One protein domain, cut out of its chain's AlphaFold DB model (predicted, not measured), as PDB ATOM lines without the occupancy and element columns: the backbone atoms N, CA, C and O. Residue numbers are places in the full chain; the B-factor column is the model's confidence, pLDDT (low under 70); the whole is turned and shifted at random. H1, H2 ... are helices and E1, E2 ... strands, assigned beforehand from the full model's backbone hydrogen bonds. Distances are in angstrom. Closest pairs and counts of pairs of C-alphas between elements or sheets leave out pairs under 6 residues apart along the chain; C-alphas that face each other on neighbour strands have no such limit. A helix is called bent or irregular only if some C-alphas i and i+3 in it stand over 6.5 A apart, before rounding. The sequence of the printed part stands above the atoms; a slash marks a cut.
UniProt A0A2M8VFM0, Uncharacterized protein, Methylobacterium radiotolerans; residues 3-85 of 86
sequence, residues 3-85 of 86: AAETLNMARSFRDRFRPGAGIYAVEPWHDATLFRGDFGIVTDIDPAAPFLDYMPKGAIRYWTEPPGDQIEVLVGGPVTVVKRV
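Overview. This is residues 3 to 85 of the 86 residues of an uncharacterized protein of Methylobacterium radiotolerans (UniProt A0A2M8VFM0). Two ribbons of two strands each, E1 with E4 and E2 with E3, make a V, with its corner at the tight links E1 to E2 and E3 to E4. H1 lies at the open mouth of the V, while H2 and H3 lie at the open end of the E2 and E3 arm, and residues 47 to 53 stick out from there. The printed part has 83 residues, with three named helices and four named strands in the order H1 E1 E2 H2 H3 E3 E4. Both sheets are antiparallel, and the class is mixed, helices and strands. The whole is only just loose, close to compact, with a radius of gyration of the C-alphas of 14.5 A and spans of 42 by 32 by 18 A.

Arrangement. Look first at E2, residues 33 to 38, and E3, residues 71 to 76, antiparallel at 155 degrees. Their N 35 and O 74 are 2.9 A apart, within hydrogen-bond range. Residues 3 to 4 make a short antiparallel pairing with residues 72 to 73 of E3. The other two strands, E1, residues 24 to 28, and E4, residues 79 to 84, are antiparallel at 156 degrees, with N 27 and O 80 within hydrogen-bond range at 2.8 A. E3 and E4 meet only through their link, and E1 and E2 are only just apart, their closest C-alphas 8.5 A from each other. H3, residues 51 to 64, comes closest to E2 at the C-alphas of Tyr 62 and Gly 37, 5.8 A. With residues 58 to 62 alone it only just touches H2, residues 39 to 43, with 3 pairs of C-alphas within 8 A, the closest those of Gly 58 and Ile 41, 6.0 A. H1, residues 7 to 17, touches no helix; its closest C-alpha to E3 is that of Met 9, 7.6 A from that of Ile 71. Every O i to N i+4 pair is within hydrogen-bond range in H1 and H2, and 8 of 10 are in H3.

Along the chain. Find C-alpha 7 at (-23.245, -12.620, -51.388); from there H1 runs 15.2 A to residue 17. E1, residues 24 to 28, spans 12.6 A. E2 starts at C-alpha 33 and runs 16.8 A to C-alpha 38 at (-12.208, -5.100, -41.773), where H2, residues 39 to 43, follows directly, 6.3 A long. H3, residues 51 to 64, is 19.7 A long and irregular: C-alphas 53 and 56 are 7.0 A apart. E3, residues 71 to 76, spans 16.0 A, and E4 runs 13.9 A from residue 79 to C-alpha 84 at (-25.203, -10.098, -62.385).

Size, cuts and confidence. Look for the two C-alphas farthest apart at His 30 and Ala 48, 42.5 A. Residues 47 to 53, of which 51 to 53 belong to H3, stand free. The printed part has no cut and no long link. Mean pLDDT of the printed part is 94.1, and no printed residue is under 70.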
ATOM      1  N   ALA A   3     -14.803  -5.133 -53.074       96.44
ATOM      2  CA  ALA A   3     -15.631  -6.324 -53.232       96.44
ATOM      3  C   ALA A   3     -15.954  -6.953 -51.868       96.44
ATOM      4  O   ALA A   3     -15.288  -6.682 -50.874       96.44
ATOM      5  N   ALA A   4     -16.964  -7.820 -51.838       95.62
ATOM      6  CA  ALA A   4     -17.319  -8.623 -50.673       95.62
ATOM      7  C   ALA A   4     -17.022 -10.104 -50.949       95.62
ATOM      8  O   ALA A   4     -17.242 -10.574 -52.067       95.62
ATOM      9  N   GLU A   5     -16.564 -10.850 -49.939       94.12
ATOM     10  CA  GLU A   5     -16.231 -12.280 -50.098       94.12
ATOM     11  C   GLU A   5     -17.463 -13.154 -50.334       94.12
ATOM     12  O   GLU A   5     -17.388 -14.206 -50.966       94.12
ATOM     13  N   THR A   6     -18.613 -12.721 -49.816       94.88
ATOM     14  CA  THR A   6     -19.858 -13.481 -49.884       94.88
ATOM     15  C   THR A   6     -21.007 -12.623 -50.387       94.88
ATOM     16  O   THR A   6     -21.052 -11.406 -50.191       94.88
ATOM     17  N   LEU A   7     -22.006 -13.281 -50.983       95.69
ATOM     18  CA  LEU A   7     -23.245 -12.620 -51.388       95.69
ATOM     19  C   LEU A   7     -23.973 -11.988 -50.193       95.69
ATOM     20  O   LEU A   7     -24.574 -10.930 -50.336       95.69
ATOM     21  N   ASN A   8     -23.903 -12.607 -49.011       95.38
ATOM     22  CA  ASN A   8     -24.541 -12.056 -47.821       95.38
ATOM     23  C   ASN A   8     -23.900 -10.722 -47.408       95.38
ATOM     24  O   ASN A   8     -24.609  -9.742 -47.215       95.38
ATOM     25  N   MET A   9     -22.566 -10.653 -47.386       94.69
ATOM     26  CA  MET A   9     -21.839  -9.404 -47.128       94.69
ATOM     27  C   MET A   9     -22.143  -8.338 -48.193       94.69
ATOM     28  O   MET A   9     -22.373  -7.179 -47.853       94.69
ATOM     29  N   ALA A  10     -22.226  -8.726 -49.473       95.62
ATOM     30  CA  ALA A  10     -22.601  -7.810 -50.552       95.62
ATOM     31  C   ALA A  10     -24.018  -7.235 -50.365       95.62
ATOM     32  O   ALA A  10     -24.224  -6.037 -50.570       95.62
ATOM     33  N   ARG A  11     -24.983  -8.064 -49.938       95.81
ATOM     34  CA  ARG A  11     -26.343  -7.620 -49.590       95.81
ATOM     35  C   ARG A  11     -26.322  -6.663 -48.405       95.81
ATOM     36  O   ARG A  11     -26.868  -5.574 -48.527       95.81
ATOM     37  N   SER A  12     -25.630  -7.007 -47.317       93.44
ATOM     38  CA  SER A  12     -25.503  -6.132 -46.143       93.44
ATOM     39  C   SER A  12     -24.914  -4.765 -46.503       93.44
ATOM     40  O   SER A  12     -25.445  -3.738 -46.080       93.44
ATOM     41  N   PHE A  13     -23.866  -4.730 -47.334       93.81
ATOM     42  CA  PHE A  13     -23.293  -3.480 -47.831       93.81
ATOM     43  C   PHE A  13     -24.292  -2.686 -48.683       93.81
ATOM     44  O   PHE A  13     -24.498  -1.493 -48.442       93.81
ATOM     45  N   ARG A  14     -24.930  -3.329 -49.673       95.31
ATOM     46  CA  ARG A  14     -25.929  -2.687 -50.540       95.31
ATOM     47  C   ARG A  14     -27.054  -2.087 -49.706       95.31
ATOM     48  O   ARG A  14     -27.365  -0.912 -49.867       95.31
ATOM     49  N   ASP A  15     -27.641  -2.874 -48.819       95.38
ATOM     50  CA  ASP A  15     -28.828  -2.477 -48.065       95.38
ATOM     51  C   ASP A  15     -28.517  -1.320 -47.104       95.38
ATOM     52  O   ASP A  15     -29.346  -0.426 -46.939       95.38
ATOM     53  N   ARG A  16     -27.301  -1.276 -46.534       93.50
ATOM     54  CA  ARG A  16     -26.864  -0.189 -45.642       93.50
ATOM     55  C   ARG A  16     -26.434   1.079 -46.388       93.50
ATOM     56  O   ARG A  16     -26.753   2.176 -45.937       93.50
ATOM     57  N   PHE A  17     -25.703   0.963 -47.501       92.88
ATOM     58  CA  PHE A  17     -25.003   2.109 -48.110       92.88
ATOM     59  C   PHE A  17     -25.417   2.445 -49.544       92.88
ATOM     60  O   PHE A  17     -25.167   3.566 -50.000       92.88
ATOM     61  N   ARG A  18     -25.996   1.501 -50.292       93.88
ATOM     62  CA  ARG A  18     -26.394   1.668 -51.703       93.88
ATOM     63  C   ARG A  18     -27.753   1.007 -51.999       93.88
ATOM     64  O   ARG A  18     -27.810   0.113 -52.851       93.88
ATOM     65  N   PRO A  19     -28.848   1.415 -51.327       94.81
ATOM     66  CA  PRO A  19     -30.146   0.771 -51.512       94.81
ATOM     67  C   PRO A  19     -30.564   0.755 -52.990       94.81
ATOM     68  O   PRO A  19     -30.464   1.766 -53.682       94.81
ATOM     69  N   GLY A  20     -31.013  -0.405 -53.478       93.06
ATOM     70  CA  GLY A  20     -31.463  -0.593 -54.864       93.06
ATOM     71  C   GLY A  20     -30.358  -0.812 -55.908       93.06
ATOM     72  O   GLY A  20     -30.676  -1.021 -57.077       93.06
ATOM     73  N   ALA A  21     -29.074  -0.795 -55.526       96.81
ATOM     74  CA  ALA A  21     -27.991  -1.134 -56.450       96.81
ATOM     75  C   ALA A  21     -27.968  -2.637 -56.796       96.81
ATOM     76  O   ALA A  21     -28.358  -3.483 -55.992       96.81
ATOM     77  N   GLY A  22     -27.479  -2.979 -57.991       97.12
ATOM     78  CA  GLY A  22     -27.272  -4.376 -58.385       97.12
ATOM     79  C   GLY A  22     -26.053  -5.001 -57.703       97.12
ATOM     80  O   GLY A  22     -25.099  -4.299 -57.359       97.12
ATOM     81  N   ILE A  23     -26.066  -6.325 -57.552       98.06
ATOM     82  CA  ILE A  23     -24.925  -7.104 -57.054       98.06
ATOM     83  C   ILE A  23     -24.348  -7.904 -58.216       98.06
ATOM     84  O   ILE A  23     -25.069  -8.614 -58.915       98.06
ATOM     85  N   TYR A  24     -23.035  -7.813 -58.407       98.12
ATOM     86  CA  TYR A  24     -22.320  -8.473 -59.495       98.12
ATOM     87  C   TYR A  24     -21.247  -9.398 -58.932       98.12
ATOM     88  O   TYR A  24     -20.510  -9.020 -58.023       98.12
ATOM     89  N   ALA A  25     -21.156 -10.603 -59.490       97.94
ATOM     90  CA  ALA A  25     -20.036 -11.497 -59.243       97.94
ATOM     91  C   ALA A  25     -18.876 -11.082 -60.151       97.94
ATOM     92  O   ALA A  25     -19.061 -10.881 -61.356       97.94
ATOM     93  N   VAL A  26     -17.693 -10.965 -59.564       97.75
ATOM     94  CA  VAL A  26     -16.479 -10.496 -60.230       97.75
ATOM     95  C   VAL A  26     -15.341 -11.470 -59.977       97.75
ATOM     96  O   VAL A  26     -15.284 -12.103 -58.925       97.75
ATOM     97  N   GLU A  27     -14.435 -11.559 -60.937       97.69
ATOM     98  CA  GLU A  27     -13.218 -12.352 -60.853       97.69
ATOM     99  C   GLU A  27     -12.018 -11.420 -61.059       97.69
ATOM    100  O   GLU A  27     -11.882 -10.821 -62.135       97.69
ATOM    101  N   PRO A  28     -11.177 -11.211 -60.031       97.38
ATOM    102  CA  PRO A  28      -9.924 -10.489 -60.192       97.38
ATOM    103  C   PRO A  28      -9.013 -11.178 -61.204       97.38
ATOM    104  O   PRO A  28      -8.998 -12.403 -61.306       97.38
ATOM    105  N   TRP A  29      -8.233 -10.395 -61.944       97.56
ATOM    106  CA  TRP A  29      -7.191 -10.971 -62.792       97.56
ATOM    107  C   TRP A  29      -6.110 -11.656 -61.947       97.56
ATOM    108  O   TRP A  29      -5.914 -11.327 -60.780       97.56
ATOM    109  N   HIS A  30      -5.409 -12.618 -62.546       96.50
ATOM    110  CA  HIS A  30      -4.426 -13.461 -61.854       96.50
ATOM    111  C   HIS A  30      -3.273 -12.688 -61.183       96.50
ATOM    112  O   HIS A  30      -2.677 -13.188 -60.234       96.50
ATOM    113  N   ASP A  31      -2.957 -11.493 -61.677       96.62
ATOM    114  CA  ASP A  31      -1.911 -10.593 -61.190       96.62
ATOM    115  C   ASP A  31      -2.456  -9.448 -60.317       96.62
ATOM    116  O   ASP A  31      -1.693  -8.597 -59.853       96.62
ATOM    117  N   ALA A  32      -3.768  -9.412 -60.065       97.38
ATOM    118  CA  ALA A  32      -4.367  -8.410 -59.201       97.38
ATOM    119  C   ALA A  32      -3.886  -8.593 -57.754       97.38
ATOM    120  O   ALA A  32      -3.919  -9.688 -57.189       97.38
ATOM    121  N   THR A  33      -3.487  -7.493 -57.119       97.62
ATOM    122  CA  THR A  33      -3.157  -7.509 -55.691       97.62
ATOM    123  C   THR A  33      -4.446  -7.499 -54.883       97.62
ATOM    124  O   THR A  33      -5.311  -6.655 -55.109       97.62
ATOM    125  N   LEU A  34      -4.578  -8.416 -53.929       97.06
ATOM    126  CA  LEU A  34      -5.752  -8.508 -53.067       97.06
ATOM    127  C   LEU A  34      -5.379  -8.144 -51.636       97.06
ATOM    128  O   LEU A  34      -4.365  -8.604 -51.114       97.06
ATOM    129  N   PHE A  35      -6.231  -7.355 -50.996       97.56
ATOM    130  CA  PHE A  35      -6.130  -7.056 -49.577       97.56
ATOM    131  C   PHE A  35      -7.478  -7.298 -48.902       97.56
ATOM    132  O   PHE A  35      -8.505  -6.853 -49.409       97.56
ATOM    133  N   ARG A  36      -7.468  -8.011 -47.773       97.06
ATOM    134  CA  ARG A  36      -8.663  -8.288 -46.969       97.06
ATOM    135  C   ARG A  36      -8.657  -7.353 -45.767       97.06
ATOM    136  O   ARG A  36      -7.786  -7.491 -44.914       97.06
ATOM    137  N   GLY A  37      -9.597  -6.418 -45.733       95.75
ATOM    138  CA  GLY A  37      -9.753  -5.437 -44.664       95.75
ATOM    139  C   GLY A  37     -10.999  -5.688 -43.824       95.75
ATOM    140  O   GLY A  37     -11.928  -6.372 -44.258       95.75
ATOM    141  N   ASP A  38     -11.011  -5.141 -42.612       94.62
ATOM    142  CA  ASP A  38     -12.208  -5.100 -41.773       94.62
ATOM    143  C   ASP A  38     -12.949  -3.789 -42.021       94.62
ATOM    144  O   ASP A  38     -12.568  -2.725 -41.526       94.62
ATOM    145  N   PHE A  39     -14.022  -3.874 -42.794       91.81
ATOM    146  CA  PHE A  39     -14.834  -2.725 -43.158       91.81
ATOM    147  C   PHE A  39     -15.480  -2.061 -41.937       91.81
ATOM    148  O   PHE A  39     -15.647  -0.839 -41.910       91.81
ATOM    149  N   GLY A  40     -15.770  -2.841 -40.888       91.38
ATOM    150  CA  GLY A  40     -16.341  -2.337 -39.642       91.38
ATOM    151  C   GLY A  40     -15.437  -1.304 -38.968       91.38
ATOM    152  O   GLY A  40     -15.936  -0.307 -38.449       91.38
ATOM    153  N   ILE A  41     -14.110  -1.460 -39.063       91.88
ATOM    154  CA  ILE A  41     -13.141  -0.481 -38.533       91.88
ATOM    155  C   ILE A  41     -13.328   0.902 -39.174       91.88
ATOM    156  O   ILE A  41     -13.119   1.922 -38.515       91.88
ATOM    157  N   VAL A  42     -13.729   0.947 -40.447       87.00
ATOM    158  CA  VAL A  42     -13.891   2.191 -41.210       87.00
ATOM    159  C   VAL A  42     -15.313   2.748 -41.093       87.00
ATOM    160  O   VAL A  42     -15.500   3.961 -41.185       87.00
ATOM    161  N   THR A  43     -16.324   1.902 -40.890       86.94
ATOM    162  CA  THR A  43     -17.730   2.341 -40.894       86.94
ATOM    163  C   THR A  43     -18.377   2.492 -39.531       86.94
ATOM    164  O   THR A  43     -19.344   3.247 -39.415       86.94
ATOM    165  N   ASP A  44     -17.888   1.793 -38.512       85.19
ATOM    166  CA  ASP A  44     -18.508   1.747 -37.184       85.19
ATOM    167  C   ASP A  44     -17.731   2.645 -36.206       85.19
ATOM    168  O   ASP A  44     -17.328   2.253 -35.111       85.19
ATOM    169  N   ILE A  45     -17.496   3.881 -36.650       85.12
ATOM    170  CA  ILE A  45     -16.750   4.908 -35.925       85.12
ATOM    171  C   ILE A  45     -17.658   5.592 -34.893       85.12
ATOM    172  O   ILE A  45     -18.786   5.969 -35.210       85.12
ATOM    173  N   ASP A  46     -17.139   5.830 -33.684       83.94
ATOM    174  CA  ASP A  46     -17.789   6.684 -32.685       83.94
ATOM    175  C   ASP A  46     -17.760   8.162 -33.134       83.94
ATOM    176  O   ASP A  46     -16.682   8.765 -33.181       83.94
ATOM    177  N   PRO A  47     -18.916   8.784 -33.441       80.12
ATOM    178  CA  PRO A  47     -18.969  10.169 -33.902       80.12
ATOM    179  C   PRO A  47     -18.580  11.189 -32.820       80.12
ATOM    180  O   PRO A  47     -18.332  12.349 -33.154       80.12
ATOM    181  N   ALA A  48     -18.545  10.794 -31.544       88.69
ATOM    182  CA  ALA A  48     -18.141  11.661 -30.442       88.69
ATOM    183  C   ALA A  48     -16.618  11.675 -30.214       88.69
ATOM    184  O   ALA A  48     -16.108  12.582 -29.553       88.69
ATOM    185  N   ALA A  49     -15.885  10.697 -30.753       87.75
ATOM    186  CA  ALA A  49     -14.442  10.599 -30.576       87.75
ATOM    187  C   ALA A  49     -13.694  11.592 -31.495       87.75
ATOM    188  O   ALA A  49     -14.026  11.712 -32.679       87.75
ATOM    189  N   PRO A  50     -12.647  12.292 -31.015       91.69
ATOM    190  CA  PRO A  50     -11.817  13.129 -31.875       91.69
ATOM    191  C   PRO A  50     -11.115  12.299 -32.953       91.69
ATOM    192  O   PRO A  50     -10.501  11.273 -32.661       91.69
ATOM    193  N   PHE A  51     -11.146  12.773 -34.201       87.94
ATOM    194  CA  PHE A  51     -10.585  12.062 -35.359       87.94
ATOM    195  C   PHE A  51      -9.151  11.557 -35.136       87.94
ATOM    196  O   PHE A  51      -8.833  10.413 -35.454       87.94
ATOM    197  N   LEU A  52      -8.289  12.396 -34.554       91.69
ATOM    198  CA  LEU A  52      -6.880  12.066 -34.318       91.69
ATOM    199  C   LEU A  52      -6.672  10.980 -33.251       91.69
ATOM    200  O   LEU A  52      -5.627  10.331 -33.256       91.69
ATOM    201  N   ASP A  53      -7.654  10.738 -32.382       89.12
ATOM    202  CA  ASP A  53      -7.518   9.787 -31.277       89.12
ATOM    203  C   ASP A  53      -7.845   8.349 -31.693       89.12
ATOM    204  O   ASP A  53      -7.263   7.399 -31.146       89.12
ATOM    205  N   TYR A  54      -8.759   8.183 -32.659       88.81
ATOM    206  CA  TYR A  54      -9.201   6.872 -33.136       88.81
ATOM    207  C   TYR A  54      -8.687   6.530 -34.538       88.81
ATOM    208  O   TYR A  54      -8.317   5.377 -34.764       88.81
ATOM    209  N   MET A  55      -8.613   7.488 -35.472       91.12
ATOM    210  CA  MET A  55      -8.357   7.166 -36.880       91.12
ATOM    211  C   MET A  55      -6.969   6.553 -37.114       91.12
ATOM    212  O   MET A  55      -6.901   5.529 -37.789       91.12
ATOM    213  N   PRO A  56      -5.861   7.067 -36.539       93.94
ATOM    214  CA  PRO A  56      -4.549   6.443 -36.727       93.94
ATOM    215  C   PRO A  56      -4.491   5.007 -36.194       93.94
ATOM    216  O   PRO A  56      -3.919   4.131 -36.836       93.94
ATOM    217  N   LYS A  57      -5.126   4.744 -35.045       92.50
ATOM    218  CA  LYS A  57      -5.192   3.398 -34.455       92.50
ATOM    219  C   LYS A  57      -6.038   2.465 -35.318       92.50
ATOM    220  O   LYS A  57      -5.619   1.342 -35.575       92.50
ATOM    221  N   GLY A  58      -7.195   2.939 -35.785       93.25
ATOM    222  CA  GLY A  58      -8.054   2.203 -36.710       93.25
ATOM    223  C   GLY A  58      -7.330   1.871 -38.011       93.25
ATOM    224  O   GLY A  58      -7.324   0.719 -38.422       93.25
ATOM    225  N   ALA A  59      -6.628   2.841 -38.600       94.81
ATOM    226  CA  ALA A  59      -5.861   2.646 -39.825       94.81
ATOM    227  C   ALA A  59      -4.750   1.600 -39.658       94.81
ATOM    228  O   ALA A  59      -4.621   0.725 -40.507       94.81
ATOM    229  N   ILE A  60      -3.974   1.651 -38.567       95.88
ATOM    230  CA  ILE A  60      -2.953   0.629 -38.286       95.88
ATOM    231  C   ILE A  60      -3.606  -0.753 -38.255       95.88
ATOM    232  O   ILE A  60      -3.212  -1.626 -39.022       95.88
ATOM    233  N   ARG A  61      -4.652  -0.923 -37.439       94.81
ATOM    234  CA  ARG A  61      -5.356  -2.204 -37.301       94.81
ATOM    235  C   ARG A  61      -5.895  -2.708 -38.634       94.81
ATOM    236  O   ARG A  61      -5.633  -3.847 -38.995       94.81
ATOM    237  N   TYR A  62      -6.563  -1.834 -39.384       95.50
ATOM    238  CA  TYR A  62      -7.118  -2.148 -40.694       95.50
ATOM    239  C   TYR A  62      -6.071  -2.735 -41.642       95.50
ATOM    240  O   TYR A  62      -6.380  -3.683 -42.349       95.50
ATOM    241  N   TRP A  63      -4.846  -2.195 -41.648       96.75
ATOM    242  CA  TRP A  63      -3.786  -2.619 -42.566       96.75
ATOM    243  C   TRP A  63      -2.925  -3.781 -42.063       96.75
ATOM    244  O   TRP A  63      -2.257  -4.421 -42.878       96.75
ATOM    245  N   THR A  64      -2.886  -4.040 -40.754       96.38
ATOM    246  CA  THR A  64      -1.940  -5.008 -40.169       96.38
ATOM    247  C   THR A  64      -2.591  -6.209 -39.495       96.38
ATOM    248  O   THR A  64      -1.912  -7.213 -39.286       96.38
ATOM    249  N   GLU A  65      -3.868  -6.125 -39.122       96.31
ATOM    250  CA  GLU A  65      -4.584  -7.200 -38.429       96.31
ATOM    251  C   GLU A  65      -5.458  -8.006 -39.406       96.31
ATOM    252  O   GLU A  65      -5.969  -7.457 -40.383       96.31
ATOM    253  N   PRO A  66      -5.661  -9.316 -39.165       94.44
ATOM    254  CA  PRO A  66      -6.681 -10.080 -39.876       94.44
ATOM    255  C   PRO A  66      -8.076  -9.468 -39.665       94.44
ATOM    256  O   PRO A  66      -8.364  -9.004 -38.559       94.44
ATOM    257  N   PRO A  67      -8.960  -9.495 -40.677       94.69
ATOM    258  CA  PRO A  67     -10.272  -8.879 -40.556       94.69
ATOM    259  C   PRO A  67     -11.227  -9.693 -39.673       94.69
ATOM    260  O   PRO A  67     -11.110 -10.919 -39.591       94.69
ATOM    261  N   GLY A  68     -12.178  -9.001 -39.037       88.56
ATOM    262  CA  GLY A  68     -13.290  -9.596 -38.298       88.56
ATOM    263  C   GLY A  68     -14.457 -10.013 -39.200       88.56
ATOM    264  O   GLY A  68     -14.268 -10.599 -40.264       88.56
ATOM    265  N   ASP A  69     -15.684  -9.713 -38.771       84.62
ATOM    266  CA  ASP A  69     -16.902 -10.252 -39.396       84.62
ATOM    267  C   ASP A  69     -17.361  -9.489 -40.653       84.62
ATOM    268  O   ASP A  69     -18.061 -10.051 -41.498       84.62
ATOM    269  N   GLN A  70     -16.986  -8.213 -40.805       89.00
ATOM    270  CA  GLN A  70     -17.351  -7.385 -41.962       89.00
ATOM    271  C   GLN A  70     -16.174  -7.271 -42.935       89.00
ATOM    272  O   GLN A  70     -15.523  -6.238 -43.036       89.00
ATOM    273  N   ILE A  71     -15.888  -8.355 -43.651       94.56
ATOM    274  CA  ILE A  71     -14.718  -8.421 -44.531       94.56
ATOM    275  C   ILE A  71     -14.975  -7.664 -45.835       94.56
ATOM    276  O   ILE A  71     -15.914  -7.971 -46.577       94.56
ATOM    277  N   GLU A  72     -14.086  -6.724 -46.146       94.12
ATOM    278  CA  GLU A  72     -13.950  -6.139 -47.475       94.12
ATOM    279  C   GLU A  72     -12.721  -6.678 -48.203       94.12
ATOM    280  O   GLU A  72     -11.679  -6.941 -47.604       94.12
ATOM    281  N   VAL A  73     -12.830  -6.817 -49.523       97.06
ATOM    282  CA  VAL A  73     -11.711  -7.172 -50.395       97.06
ATOM    283  C   VAL A  73     -11.386  -5.984 -51.285       97.06
ATOM    284  O   VAL A  73     -12.150  -5.627 -52.187       97.06
ATOM    285  N   LEU A  74     -10.221  -5.385 -51.059       97.38
ATOM    286  CA  LEU A  74      -9.655  -4.379 -51.943       97.38
ATOM    287  C   LEU A  74      -8.879  -5.077 -53.059       97.38
ATOM    288  O   LEU A  74      -7.880  -5.752 -52.823       97.38
ATOM    289  N   VAL A  75      -9.343  -4.885 -54.288       97.94
ATOM    290  CA  VAL A  75      -8.704  -5.402 -55.499       97.94
ATOM    291  C   VAL A  75      -7.891  -4.292 -56.160       97.94
ATOM    292  O   VAL A  75      -8.456  -3.325 -56.691       97.94
ATOM    293  N   GLY A  76      -6.570  -4.417 -56.105       97.25
ATOM    294  CA  GLY A  76      -5.587  -3.586 -56.790       97.25
ATOM    295  C   GLY A  76      -5.267  -4.153 -58.168       97.25
ATOM    296  O   GLY A  76      -4.322  -4.921 -58.322       97.25
ATOM    297  N   GLY A  77      -6.079  -3.791 -59.158       96.44
ATOM    298  CA  GLY A  77      -5.946  -4.251 -60.539       96.44
ATOM    299  C   GLY A  77      -7.300  -4.392 -61.238       96.44
ATOM    300  O   GLY A  77      -8.336  -4.052 -60.650       96.44
ATOM    301  N   PRO A  78      -7.307  -4.862 -62.495       97.00
ATOM    302  CA  PRO A  78      -8.529  -5.123 -63.243       97.00
ATOM    303  C   PRO A  78      -9.323  -6.306 -62.679       97.00
ATOM    304  O   PRO A  78      -8.775  -7.231 -62.076       97.00
ATOM    305  N   VAL A  79     -10.632  -6.290 -62.934       97.75
ATOM    306  CA  VAL A  79     -11.528  -7.418 -62.670       97.75
ATOM    307  C   VAL A  79     -12.416  -7.683 -63.873       97.75
ATOM    308  O   VAL A  79     -12.752  -6.767 -64.628       97.75
ATOM    309  N   THR A  80     -12.857  -8.925 -64.005       98.25
ATOM    310  CA  THR A  80     -13.862  -9.335 -64.982       98.25
ATOM    311  C   THR A  80     -15.202  -9.494 -64.277       98.25
ATOM    312  O   THR A  80     -15.306 -10.205 -63.279       98.25
ATOM    313  N   VAL A  81     -16.255  -8.852 -64.788       97.75
ATOM    314  CA  VAL A  81     -17.623  -9.135 -64.332       97.75
ATOM    315  C   VAL A  81     -18.054 -10.467 -64.930       97.75
ATOM    316  O   VAL A  81     -18.143 -10.602 -66.147       97.75
ATOM    317  N   VAL A  82     -18.337 -11.440 -64.070       97.81
ATOM    318  CA  VAL A  82     -18.741 -12.786 -64.490       97.81
ATOM    319  C   VAL A  82     -20.238 -12.822 -64.772       97.81
ATOM    320  O   VAL A  82     -20.680 -13.347 -65.790       97.81
ATOM    321  N   LYS A  83     -21.038 -12.266 -63.857       97.94
ATOM    322  CA  LYS A  83     -22.497 -12.192 -63.988       97.94
ATOM    323  C   LYS A  83     -23.100 -11.169 -63.038       97.94
ATOM    324  O   LYS A  83     -22.535 -10.860 -61.989       97.94
ATOM    325  N   ARG A  84     -24.312 -10.723 -63.362       97.44
ATOM    326  CA  ARG A  84     -25.203 -10.098 -62.385       97.44
ATOM    327  C   ARG A  84     -25.824 -11.180 -61.500       97.44
ATOM    328  O   ARG A  84     -26.235 -12.225 -62.001       97.44
ATOM    329  N   VAL A  85     -25.849 -10.932 -60.200       97.06
ATOM    330  CA  VAL A  85     -26.453 -11.806 -59.188       97.06
ATOM    331  C   VAL A  85     -27.835 -11.283 -58.807       97.06
ATOM    332  O   VAL A  85     -28.782 -12.064 -58.793       97.06
TER     333      VAL A  85